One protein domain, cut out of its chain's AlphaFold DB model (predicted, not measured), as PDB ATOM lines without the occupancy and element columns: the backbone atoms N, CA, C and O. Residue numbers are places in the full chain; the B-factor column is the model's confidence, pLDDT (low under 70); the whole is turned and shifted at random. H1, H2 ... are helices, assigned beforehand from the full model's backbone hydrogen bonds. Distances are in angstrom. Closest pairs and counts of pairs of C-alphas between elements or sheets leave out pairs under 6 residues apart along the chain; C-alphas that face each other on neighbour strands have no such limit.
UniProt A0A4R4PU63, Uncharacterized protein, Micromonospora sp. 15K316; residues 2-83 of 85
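Overview. This is residues 2 to 83 of the 85 residues of an uncharacterized protein of Micromonospora sp. 15K316 (UniProt A0A4R4PU63). Three helices are strung out in an open zigzag: H1 and H2 make a corner at a tight link, and H2 and H3 make a wide V whose closed end is where the end of H2 meets the first part of H3. Two arms stick out from that meeting place: residues 2 to 36, of which 2 to 24 belong to H1 and 26 to 36 to H2, and residues 64 to 83, of which 64 to 81 belong to H3. The printed part has 82 residues with three named helices, in the order H1, H2, H3, and no named strand; the class is all helix. The whole is extended, with a radius of gyration of the C-alphas of 20.6 A, and flat, spanning 65 by 38 by 20 A.

Along the chain. Find C-alpha 2 at (139.199, 229.633, 247.063); from there H1, residues 2 to 24, runs 33.9 A. Past Asn 25, find C-alpha 26 at (146.102, 215.541, 214.126), where H2, residues 26 to 42, begins its 24.5 A. H3, residues 52 to 81, is the longest at 43.5 A and ends at C-alpha 81, at (129.254, 197.087, 228.667).

Arrangement. Look first at Asn 25: H1 and H2 meet only through their link. H1 and H3 are apart. Then look at residues 38 to 42 of H2 and 55 to 63 of H3, the parts with which these helices touch; their closest C-alphas, of Tyr 41 and Arg 59, are 5.8 A apart. The two run opposite ways at a steep tilt of 63 degrees. In H1, H2 and H3 every O i to N i+4 pair is within hydrogen-bond range.

Size, cuts and confidence. The C-alphas farthest apart, of Ala 2 and Asp 51, are 66.2 A from each other. The printed part has no cut, and the link from H2 to H3 is short, with 9 residues. In the B-factor column, mean pLDDT of the printed part is 80.8; look for values under 70 at residues 2 to 8, 11, 22 to 23 and 81 to 83.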
ATOM      1  N   ALA A   2     139.090 228.939 248.360       56.53
ATOM      2  CA  ALA A   2     139.199 229.633 247.063       56.53
ATOM      3  C   ALA A   2     140.422 229.237 246.200       56.53
ATOM      4  O   ALA A   2     140.313 229.172 244.981       56.53
ATOM      5  N   GLU A   3     141.569 228.919 246.811       55.28
ATOM      6  CA  GLU A   3     142.808 228.590 246.077       55.28
ATOM      7  C   GLU A   3     142.723 227.281 245.276       55.28
ATOM      8  O   GLU A   3     143.226 227.200 244.154       55.28
ATOM      9  N   ALA A   4     142.024 226.271 245.806       60.56
ATOM     10  CA  ALA A   4     141.823 224.995 245.119       60.56
ATOM     11  C   ALA A   4     140.992 225.166 243.835       60.56
ATOM     12  O   ALA A   4     141.292 224.561 242.804       60.56
ATOM     13  N   THR A   5     139.983 226.039 243.865       62.88
ATOM     14  CA  THR A   5     139.113 226.325 242.718       62.88
ATOM     15  C   THR A   5     139.885 227.009 241.592       62.88
ATOM     16  O   THR A   5     139.753 226.621 240.431       62.88
ATOM     17  N   THR A   6     140.751 227.971 241.923       65.81
ATOM     18  CA  THR A   6     141.608 228.671 240.953       65.81
ATOM     19  C   THR A   6     142.625 227.721 240.315       65.81
ATOM     20  O   THR A   6     142.828 227.750 239.099       65.81
ATOM     21  N   HIS A   7     143.207 226.815 241.105       64.06
ATOM     22  CA  HIS A   7     144.145 225.802 240.619       64.06
ATOM     23  C   HIS A   7     143.473 224.798 239.661       64.06
ATOM     24  O   HIS A   7     143.993 224.514 238.579       64.06
ATOM     25  N   HIS A   8     142.264 224.324 239.981       60.62
ATOM     26  CA  HIS A   8     141.495 223.457 239.081       60.62
ATOM     27  C   HIS A   8     141.109 224.146 237.764       60.62
ATOM     28  O   HIS A   8     141.178 223.519 236.702       60.62
ATOM     29  N   GLN A   9     140.760 225.434 237.799       70.12
ATOM     30  CA  GLN A   9     140.468 226.211 236.589       70.12
ATOM     31  C   GLN A   9     141.713 226.395 235.706       70.12
ATOM     32  O   GLN A   9     141.617 226.288 234.481       70.12
ATOM     33  N   GLN A  10     142.895 226.595 236.300       70.25
ATOM     34  CA  GLN A  10     144.163 226.663 235.563       70.25
ATOM     35  C   GLN A  10     144.525 225.325 234.906       70.25
ATOM     36  O   GLN A  10     144.859 225.301 233.719       70.25
ATOM     37  N   ILE A  11     144.379 224.204 235.619       68.56
ATOM     38  CA  ILE A  11     144.589 222.862 235.051       68.56
ATOM     39  C   ILE A  11     143.607 222.605 233.899       68.56
ATOM     40  O   ILE A  11     144.007 222.125 232.834       68.56
ATOM     41  N   GLY A  12     142.333 222.969 234.074       72.75
ATOM     42  CA  GLY A  12     141.312 222.870 233.030       72.75
ATOM     43  C   GLY A  12     141.666 223.683 231.782       72.75
ATOM     44  O   GLY A  12     141.567 223.170 230.664       72.75
ATOM     45  N   ARG A  13     142.163 224.914 231.965       78.00
ATOM     46  CA  ARG A  13     142.615 225.802 230.883       78.00
ATOM     47  C   ARG A  13     143.818 225.229 230.134       78.00
ATOM     48  O   ARG A  13     143.784 225.155 228.907       78.00
ATOM     49  N   ILE A  14     144.847 224.763 230.846       77.25
ATOM     50  CA  ILE A  14     146.041 224.146 230.241       77.25
ATOM     51  C   ILE A  14     145.659 222.867 229.483       77.25
ATOM     52  O   ILE A  14     146.065 222.669 228.336       77.25
ATOM     53  N   GLY A  15     144.822 222.015 230.079       77.00
ATOM     54  CA  GLY A  15     144.322 220.801 229.432       77.00
ATOM     55  C   GLY A  15     143.459 221.083 228.195       77.00
ATOM     56  O   GLY A  15     143.500 220.314 227.231       77.00
ATOM     57  N   GLY A  16     142.695 222.178 228.197       79.88
ATOM     58  CA  GLY A  16     141.921 222.654 227.048       79.88
ATOM     59  C   GLY A  16     142.812 223.132 225.902       79.88
ATOM     60  O   GLY A  16     142.646 222.681 224.769       79.88
ATOM     61  N   LEU A  17     143.816 223.959 226.205       78.50
ATOM     62  CA  LEU A  17     144.792 224.452 225.225       78.50
ATOM     63  C   LEU A  17     145.619 223.315 224.618       78.50
ATOM     64  O   LEU A  17     145.779 223.250 223.401       78.50
ATOM     65  N   ARG A  18     146.065 222.356 225.440       75.50
ATOM     66  CA  ARG A  18     146.753 221.152 224.955       75.50
ATOM     67  C   ARG A  18     145.862 220.356 224.002       75.50
ATOM     68  O   ARG A  18     146.327 219.941 222.948       75.50
ATOM     69  N   ARG A  19     144.580 220.160 224.328       74.62
ATOM     70  CA  ARG A  19     143.632 219.473 223.432       74.62
ATOM     71  C   ARG A  19     143.416 220.228 222.118       74.62
ATOM     72  O   ARG A  19     143.382 219.581 221.076       74.62
ATOM     73  N   ALA A  20     143.329 221.557 222.154       71.31
ATOM     74  CA  ALA A  20     143.201 222.388 220.959       71.31
ATOM     75  C   ALA A  20     144.446 222.304 220.055       71.31
ATOM     76  O   ALA A  20     144.310 222.033 218.866       71.31
ATOM     77  N   ALA A  21     145.650 222.425 220.625       70.06
ATOM     78  CA  ALA A  21     146.915 222.311 219.890       70.06
ATOM     79  C   ALA A  21     147.155 220.905 219.320       70.06
ATOM     80  O   ALA A  21     147.711 220.731 218.241       70.06
ATOM     81  N   LEU A  22     146.709 219.865 220.025       67.75
ATOM     82  CA  LEU A  22     146.747 218.508 219.494       67.75
ATOM     83  C   LEU A  22     145.819 218.375 218.272       67.75
ATOM     84  O   LEU A  22     146.173 217.703 217.303       67.75
ATOM     85  N   ARG A  23     144.655 219.030 218.282       69.06
ATOM     86  CA  ARG A  23     143.672 218.976 217.190       69.06
ATOM     87  C   ARG A  23     144.187 219.593 215.885       69.06
ATOM     88  O   ARG A  23     143.881 219.071 214.824       69.06
ATOM     89  N   THR A  24     144.999 220.648 215.958       71.69
ATOM     90  CA  THR A  24     145.553 221.329 214.773       71.69
ATOM     91  C   THR A  24     146.666 220.547 214.074       71.69
ATOM     92  O   THR A  24     146.928 220.791 212.904       71.69
ATOM     93  N   ASN A  25     147.290 219.576 214.751       76.50
ATOM     94  CA  ASN A  25     148.296 218.680 214.169       76.50
ATOM     95  C   ASN A  25     147.877 217.208 214.310       76.50
ATOM     96  O   ASN A  25     148.624 216.348 214.781       76.50
ATOM     97  N   GLU A  26     146.615 216.906 214.012       76.81
ATOM     98  CA  GLU A  26     146.102 215.541 214.126       76.81
ATOM     99  C   GLU A  26     146.728 214.602 213.086       76.81
ATOM    100  O   GLU A  26     147.108 213.482 213.429       76.81
ATOM    101  N   GLU A  27     146.894 215.069 211.850       78.00
ATOM    102  CA  GLU A  27     147.475 214.286 210.756       78.00
ATOM    103  C   GLU A  27     148.938 213.924 211.018       78.00
ATOM    104  O   GLU A  27     149.288 212.744 210.976       78.00
ATOM    105  N   GLY A  28     149.772 214.895 211.403       76.19
ATOM    106  CA  GLY A  28     151.180 214.643 211.720       76.19
ATOM    107  C   GLY A  28     151.355 213.683 212.898       76.19
ATOM    108  O   GLY A  28     152.218 212.806 212.871       76.19
ATOM    109  N   ARG A  29     150.480 213.759 213.912       79.38
ATOM    110  CA  ARG A  29     150.491 212.804 215.033       79.38
ATOM    111  C   ARG A  29     150.069 211.400 214.613       79.38
ATOM    112  O   ARG A  29     150.676 210.436 215.075       79.38
ATOM    113  N   LYS A  30     149.053 211.267 213.754       82.94
ATOM    114  CA  LYS A  30     148.638 209.968 213.201       82.94
ATOM    115  C   LYS A  30     149.755 209.353 212.357       82.94
ATOM    116  O   LYS A  30     150.064 208.181 212.558       82.94
ATOM    117  N   ALA A  31     150.399 210.145 211.502       77.75
ATOM    118  CA  ALA A  31     151.529 209.712 210.686       77.75
ATOM    119  C   ALA A  31     152.718 209.260 211.552       77.75
ATOM    120  O   ALA A  31     153.223 208.153 211.376       77.75
ATOM    121  N   ALA A  32     153.106 210.050 212.558       80.19
ATOM    122  CA  ALA A  32     154.179 209.686 213.485       80.19
ATOM    123  C   ALA A  32     153.853 208.413 214.287       80.19
ATOM    124  O   ALA A  32     154.701 207.534 214.445       80.19
ATOM    125  N   ALA A  33     152.610 208.270 214.759       83.38
ATOM    126  CA  ALA A  33     152.164 207.070 215.463       83.38
ATOM    127  C   ALA A  33     152.166 205.828 214.556       83.38
ATOM    128  O   ALA A  33     152.520 204.735 215.007       83.38
ATOM    129  N   GLN A  34     151.794 205.983 213.283       83.62
ATOM    130  CA  GLN A  34     151.859 204.915 212.291       83.62
ATOM    131  C   GLN A  34     153.309 204.518 211.994       83.62
ATOM    132  O   GLN A  34     153.618 203.329 212.033       83.62
ATOM    133  N   ALA A  35     154.207 205.485 211.790       82.12
ATOM    134  CA  ALA A  35     155.631 205.233 211.571       82.12
ATOM    135  C   ALA A  35     156.266 204.490 212.760       82.12
ATOM    136  O   ALA A  35     156.907 203.457 212.581       82.12
ATOM    137  N   ALA A  36     155.993 204.936 213.991       85.19
ATOM    138  CA  ALA A  36     156.454 204.259 215.203       85.19
ATOM    139  C   ALA A  36     155.875 202.838 215.354       85.19
ATOM    140  O   ALA A  36     156.503 201.949 215.930       85.19
ATOM    141  N   ARG A  37     154.659 202.593 214.851       85.50
ATOM    142  CA  ARG A  37     154.073 201.247 214.808       85.50
ATOM    143  C   ARG A  37     154.783 200.359 213.789       85.50
ATOM    144  O   ARG A  37     155.102 199.231 214.140       85.50
ATOM    145  N   MET A  38     155.064 200.862 212.589       83.06
ATOM    146  CA  MET A  38     155.787 200.105 211.559       83.06
ATOM    147  C   MET A  38     157.208 199.751 212.007       83.06
ATOM    148  O   MET A  38     157.582 198.586 211.930       83.06
ATOM    149  N   ALA A  39     157.934 200.695 212.616       87.56
ATOM    150  CA  ALA A  39     159.275 200.448 213.150       87.56
ATOM    151  C   ALA A  39     159.314 199.307 214.186       87.56
ATOM    152  O   ALA A  39     160.265 198.531 214.233       87.56
ATOM    153  N   ARG A  40     158.256 199.154 214.998       89.81
ATOM    154  CA  ARG A  40     158.133 198.027 215.940       89.81
ATOM    155  C   ARG A  40     157.932 196.682 215.249       89.81
ATOM    156  O   ARG A  40     158.316 195.669 215.823       89.81
ATOM    157  N   TYR A  41     157.297 196.650 214.081       88.62
ATOM    158  CA  TYR A  41     157.152 195.418 213.306       88.62
ATOM    159  C   TYR A  41     158.444 195.080 212.576       88.62
ATOM    160  O   TYR A  41     158.849 193.928 212.613       88.62
ATOM    161  N   ASP A  42     159.133 196.075 212.014       86.06
ATOM    162  CA  ASP A  42     160.462 195.885 211.425       86.06
ATOM    163  C   ASP A  42     161.464 195.313 212.435       86.06
ATOM    164  O   ASP A  42     162.196 194.385 212.109       86.06
ATOM    165  N   ALA A  43     161.446 195.803 213.679       88.69
ATOM    166  CA  ALA A  43     162.299 195.292 214.754       88.69
ATOM    167  C   ALA A  43     161.974 193.847 215.179       88.69
ATOM    168  O   ALA A  43     162.792 193.205 215.832       88.69
ATOM    169  N   GLN A  44     160.781 193.340 214.845       89.44
ATOM    170  CA  GLN A  44     160.380 191.954 215.104       89.44
ATOM    171  C   GLN A  44     160.738 191.011 213.952       89.44
ATOM    172  O   GLN A  44     160.669 189.798 214.138       89.44
ATOM    173  N   VAL A  45     161.100 191.536 212.774       88.44
ATOM    174  CA  VAL A  45     161.550 190.705 211.655       88.44
ATOM    175  C   VAL A  45     162.988 190.251 211.930       88.44
ATOM    176  O   VAL A  45     163.857 191.106 212.125       88.44
ATOM    177  N   PRO A  46     163.261 188.934 211.928       89.56
ATOM    178  CA  PRO A  46     164.610 188.405 212.081       89.56
ATOM    179  C   PRO A  46     165.620 189.035 211.100       89.56
ATOM    180  O   PRO A  46     165.301 189.320 209.943       89.56
ATOM    181  N   ALA A  47     166.836 189.307 211.582       87.25
ATOM    182  CA  ALA A  47     167.866 190.021 210.816       87.25
ATOM    183  C   ALA A  47     168.488 189.178 209.686       87.25
ATOM    184  O   ALA A  47     169.049 189.733 208.746       87.25
ATOM    185  N   ASP A  48     168.370 187.855 209.771       91.44
ATOM    186  CA  ASP A  48     168.759 186.875 208.752       91.44
ATOM    187  C   ASP A  48     167.879 186.938 207.495       91.44
ATOM    188  O   ASP A  48     168.296 186.510 206.420       91.44
ATOM    189  N   ILE A  49     166.687 187.531 207.595       88.06
ATOM    190  CA  ILE A  49     165.794 187.734 206.456       88.06
ATOM    191  C   ILE A  49     166.208 189.015 205.732       88.06
ATOM    192  O   ILE A  49     165.872 190.130 206.145       88.06
ATOM    193  N   THR A  50     166.941 188.839 204.637       89.31
ATOM    194  CA  THR A  50     167.473 189.925 203.799       89.31
ATOM    195  C   THR A  50     166.605 190.232 202.577       89.31
ATOM    196  O   THR A  50     166.691 191.339 202.051       89.31
ATOM    197  N   ASP A  51     165.745 189.300 202.143       93.31
ATOM    198  CA  ASP A  51     164.792 189.540 201.053       93.31
ATOM    199  C   ASP A  51     163.706 190.526 201.494       93.31
ATOM    200  O   ASP A  51     162.863 190.222 202.341       93.31
ATOM    201  N   GLU A  52     163.700 191.705 200.878       89.69
ATOM    202  CA  GLU A  52     162.749 192.774 201.171       89.69
ATOM    203  C   GLU A  52     161.291 192.337 200.954       89.69
ATOM    204  O   GLU A  52     160.393 192.771 201.685       89.69
ATOM    205  N   THR A  53     161.048 191.429 200.002       92.31
ATOM    206  CA  THR A  53     159.706 190.898 199.733       92.31
ATOM    207  C   THR A  53     159.217 190.057 200.905       92.31
ATOM    208  O   THR A  53     158.097 190.244 201.389       92.31
ATOM    209  N   GLU A  54     160.063 189.159 201.403       91.44
ATOM    210  CA  GLU A  54     159.747 188.329 202.558       91.44
ATOM    211  C   GLU A  54     159.607 189.166 203.837       91.44
ATOM    212  O   GLU A  54     158.632 189.014 204.580       91.44
ATOM    213  N   ARG A  55     160.482 190.162 204.041       90.44
ATOM    214  CA  ARG A  55     160.341 191.140 205.136       90.44
ATOM    215  C   ARG A  55     158.998 191.871 205.071       90.44
ATOM    216  O   ARG A  55     158.349 192.078 206.098       90.44
ATOM    217  N   ALA A  56     158.550 192.278 203.881       88.88
ATOM    218  CA  ALA A  56     157.249 192.919 203.690       88.88
ATOM    219  C   ALA A  56     156.075 191.975 204.011       88.88
ATOM    220  O   ALA A  56     155.117 192.394 204.669       88.88
ATOM    221  N   ARG A  57     156.156 190.695 203.625       91.81
ATOM    222  CA  ARG A  57     155.134 189.688 203.964       91.81
ATOM    223  C   ARG A  57     155.019 189.472 205.470       91.81
ATOM    224  O   ARG A  57     153.909 189.490 206.004       91.81
ATOM    225  N   ILE A  58     156.145 189.336 206.166       91.81
ATOM    226  CA  ILE A  58     156.168 189.134 207.621       91.81
ATOM    227  C   ILE A  58     155.606 190.358 208.346       91.81
ATOM    228  O   ILE A  58     154.743 190.221 209.215       91.81
ATOM    229  N   ARG A  59     155.994 191.572 207.933       89.81
ATOM    230  CA  ARG A  59     155.391 192.813 208.443       89.81
ATOM    231  C   ARG A  59     153.873 192.840 208.278       89.81
ATOM    232  O   ARG A  59     153.159 193.207 209.212       89.81
ATOM    233  N   ALA A  60     153.369 192.451 207.106       89.81
ATOM    234  CA  ALA A  60     151.935 192.414 206.840       89.81
ATOM    235  C   ALA A  60     151.205 191.398 207.738       89.81
ATOM    236  O   ALA A  60     150.109 191.684 208.232       89.81
ATOM    237  N   LEU A  61     151.820 190.241 208.004       93.12
ATOM    238  CA  LEU A  61     151.295 189.239 208.936       93.12
ATOM    239  C   LEU A  61     151.213 189.780 210.371       93.12
ATOM    240  O   LEU A  61     150.162 189.654 211.005       93.12
ATOM    241  N   LEU A  62     152.268 190.444 210.854       91.62
ATOM    242  CA  LEU A  62     152.292 191.072 212.182       91.62
ATOM    243  C   LEU A  62     151.200 192.139 212.328       91.62
ATOM    244  O   LEU A  62     150.465 192.152 213.317       91.62
ATOM    245  N   LEU A  63     151.029 192.993 211.314       89.94
ATOM    246  CA  LEU A  63     149.959 193.991 211.295       89.94
ATOM    247  C   LEU A  63     148.571 193.337 211.372       89.94
ATOM    248  O   LEU A  63     147.709 193.798 212.124       89.94
ATOM    249  N   ARG A  64     148.339 192.264 210.606       91.44
ATOM    250  CA  ARG A  64     147.056 191.547 210.604       91.44
ATOM    251  C   ARG A  64     146.756 190.924 211.967       91.44
ATOM    252  O   ARG A  64     145.608 190.986 212.411       91.44
ATOM    253  N   ALA A  65     147.765 190.366 212.632       92.31
ATOM    254  CA  ALA A  65     147.637 189.817 213.978       92.31
ATOM    255  C   ALA A  65     147.277 190.899 215.016       92.31
ATOM    256  O   ALA A  65     146.308 190.716 215.755       92.31
ATOM    257  N   ASP A  66     147.964 192.052 215.014       90.44
ATOM    258  CA  ASP A  66     147.660 193.183 215.917       90.44
ATOM    259  C   ASP A  66     146.212 193.667 215.735       90.44
ATOM    260  O   ASP A  66     145.465 193.854 216.697       90.44
ATOM    261  N   MET A  67     145.764 193.799 214.483       89.88
ATOM    262  CA  MET A  67     144.393 194.220 214.183       89.88
ATOM    263  C   MET A  67     143.345 193.187 214.615       89.88
ATOM    264  O   MET A  67     142.284 193.568 215.119       89.88
ATOM    265  N   ALA A  68     143.630 191.891 214.466       92.94
ATOM    266  CA  ALA A  68     142.750 190.828 214.945       92.94
ATOM    267  C   ALA A  68     142.641 190.833 216.479       92.94
ATOM    268  O   ALA A  68     141.542 190.707 217.032       92.94
ATOM    269  N   GLU A  69     143.754 191.046 217.182       92.31
ATOM    270  CA  GLU A  69     143.754 191.160 218.638       92.31
ATOM    271  C   GLU A  69     143.000 192.410 219.112       92.31
ATOM    272  O   GLU A  69     142.175 192.332 220.029       92.31
ATOM    273  N   LEU A  70     143.209 193.552 218.452       89.50
ATOM    274  CA  LEU A  70     142.469 194.784 218.717       89.50
ATOM    275  C   LEU A  70     140.955 194.567 218.550       89.50
ATOM    276  O   LEU A  70     140.169 194.972 219.413       89.50
ATOM    277  N   ALA A  71     140.542 193.888 217.476       90.44
ATOM    278  CA  ALA A  71     139.145 193.548 217.225       90.44
ATOM    279  C   ALA A  71     138.576 192.640 218.328       90.44
ATOM    280  O   ALA A  71     137.491 192.914 218.850       90.44
ATOM    281  N   ARG A  72     139.332 191.620 218.758       90.69
ATOM    282  CA  ARG A  72     138.953 190.741 219.875       90.69
ATOM    283  C   ARG A  72     138.784 191.525 221.177       90.69
ATOM    284  O   ARG A  72     137.756 191.393 221.839       90.69
ATOM    285  N   ARG A  73     139.753 192.371 221.542       89.44
ATOM    286  CA  ARG A  73     139.693 193.216 222.752       89.44
ATOM    287  C   ARG A  73     138.495 194.171 222.704       89.44
ATOM    288  O   ARG A  73     137.793 194.329 223.703       89.44
ATOM    289  N   SER A  74     138.215 194.751 221.536       88.44
ATOM    290  CA  SER A  74     137.039 195.598 221.304       88.44
ATOM    291  C   SER A  74     135.722 194.831 221.476       88.44
ATOM    292  O   SER A  74     134.793 195.329 222.115       88.44
ATOM    293  N   ALA A  75     135.635 193.602 220.963       85.31
ATOM    294  CA  ALA A  75     134.468 192.741 221.152       85.31
ATOM    295  C   ALA A  75     134.242 192.394 222.634       85.31
ATOM    296  O   ALA A  75     133.126 192.525 223.134       85.31
ATOM    297  N   VAL A  76     135.304 192.042 223.370       86.56
ATOM    298  CA  VAL A  76     135.229 191.767 224.817       86.56
ATOM    299  C   VAL A  76     134.758 192.996 225.593       86.56
ATOM    300  O   VAL A  76     133.889 192.877 226.459       86.56
ATOM    301  N   LYS A  77     135.288 194.185 225.277       83.94
ATOM    302  CA  LYS A  77     134.878 195.431 225.936       83.94
ATOM    303  C   LYS A  77     133.396 195.728 225.702       83.94
ATOM    304  O   LYS A  77     132.693 196.006 226.667       83.94
ATOM    305  N   ARG A  78     132.920 195.600 224.456       75.62
ATOM    306  CA  ARG A  78     131.498 195.772 224.108       75.62
ATOM    307  C   ARG A  78     130.598 194.788 224.850       75.62
ATOM    308  O   ARG A  78     129.548 195.184 225.341       75.62
ATOM    309  N   ARG A  79     131.032 193.534 224.994       73.12
ATOM    310  CA  ARG A  79     130.286 192.515 225.743       73.12
ATOM    311  C   ARG A  79     130.159 192.861 227.230       73.12
ATOM    312  O   ARG A  79     129.086 192.691 227.781       73.12
ATOM    313  N   ARG A  80     131.216 193.388 227.863       70.94
ATOM    314  CA  ARG A  80     131.180 193.813 229.280       70.94
ATOM    315  C   ARG A  80     130.263 195.009 229.530       70.94
ATOM    316  O   ARG A  80     129.671 195.099 230.593       70.94
ATOM    317  N   THR A  81     130.158 195.927 228.572       67.00
ATOM    318  CA  THR A  81     129.254 197.087 228.667       67.00
ATOM    319  C   THR A  81     127.807 196.756 228.299       67.00
ATOM    320  O   THR A  81     126.924 197.552 228.580       67.00
ATOM    321  N   HIS A  82     127.568 195.607 227.659       60.28
ATOM    322  CA  HIS A  82     126.248 195.122 227.244       60.28
ATOM    323  C   HIS A  82     125.742 193.996 228.171       60.28
ATOM    324  O   HIS A  82     124.950 193.154 227.764       60.28
ATOM    325  N   THR A  83     126.186 193.930 229.424       51.19
ATOM    326  CA  THR A  83     125.481 193.105 230.414       51.19
ATOM    327  C   THR A  83     124.266 193.912 230.889       51.19
ATOM    328  O   THR A  83     124.484 194.946 231.522       51.19
TER     329      THR A  83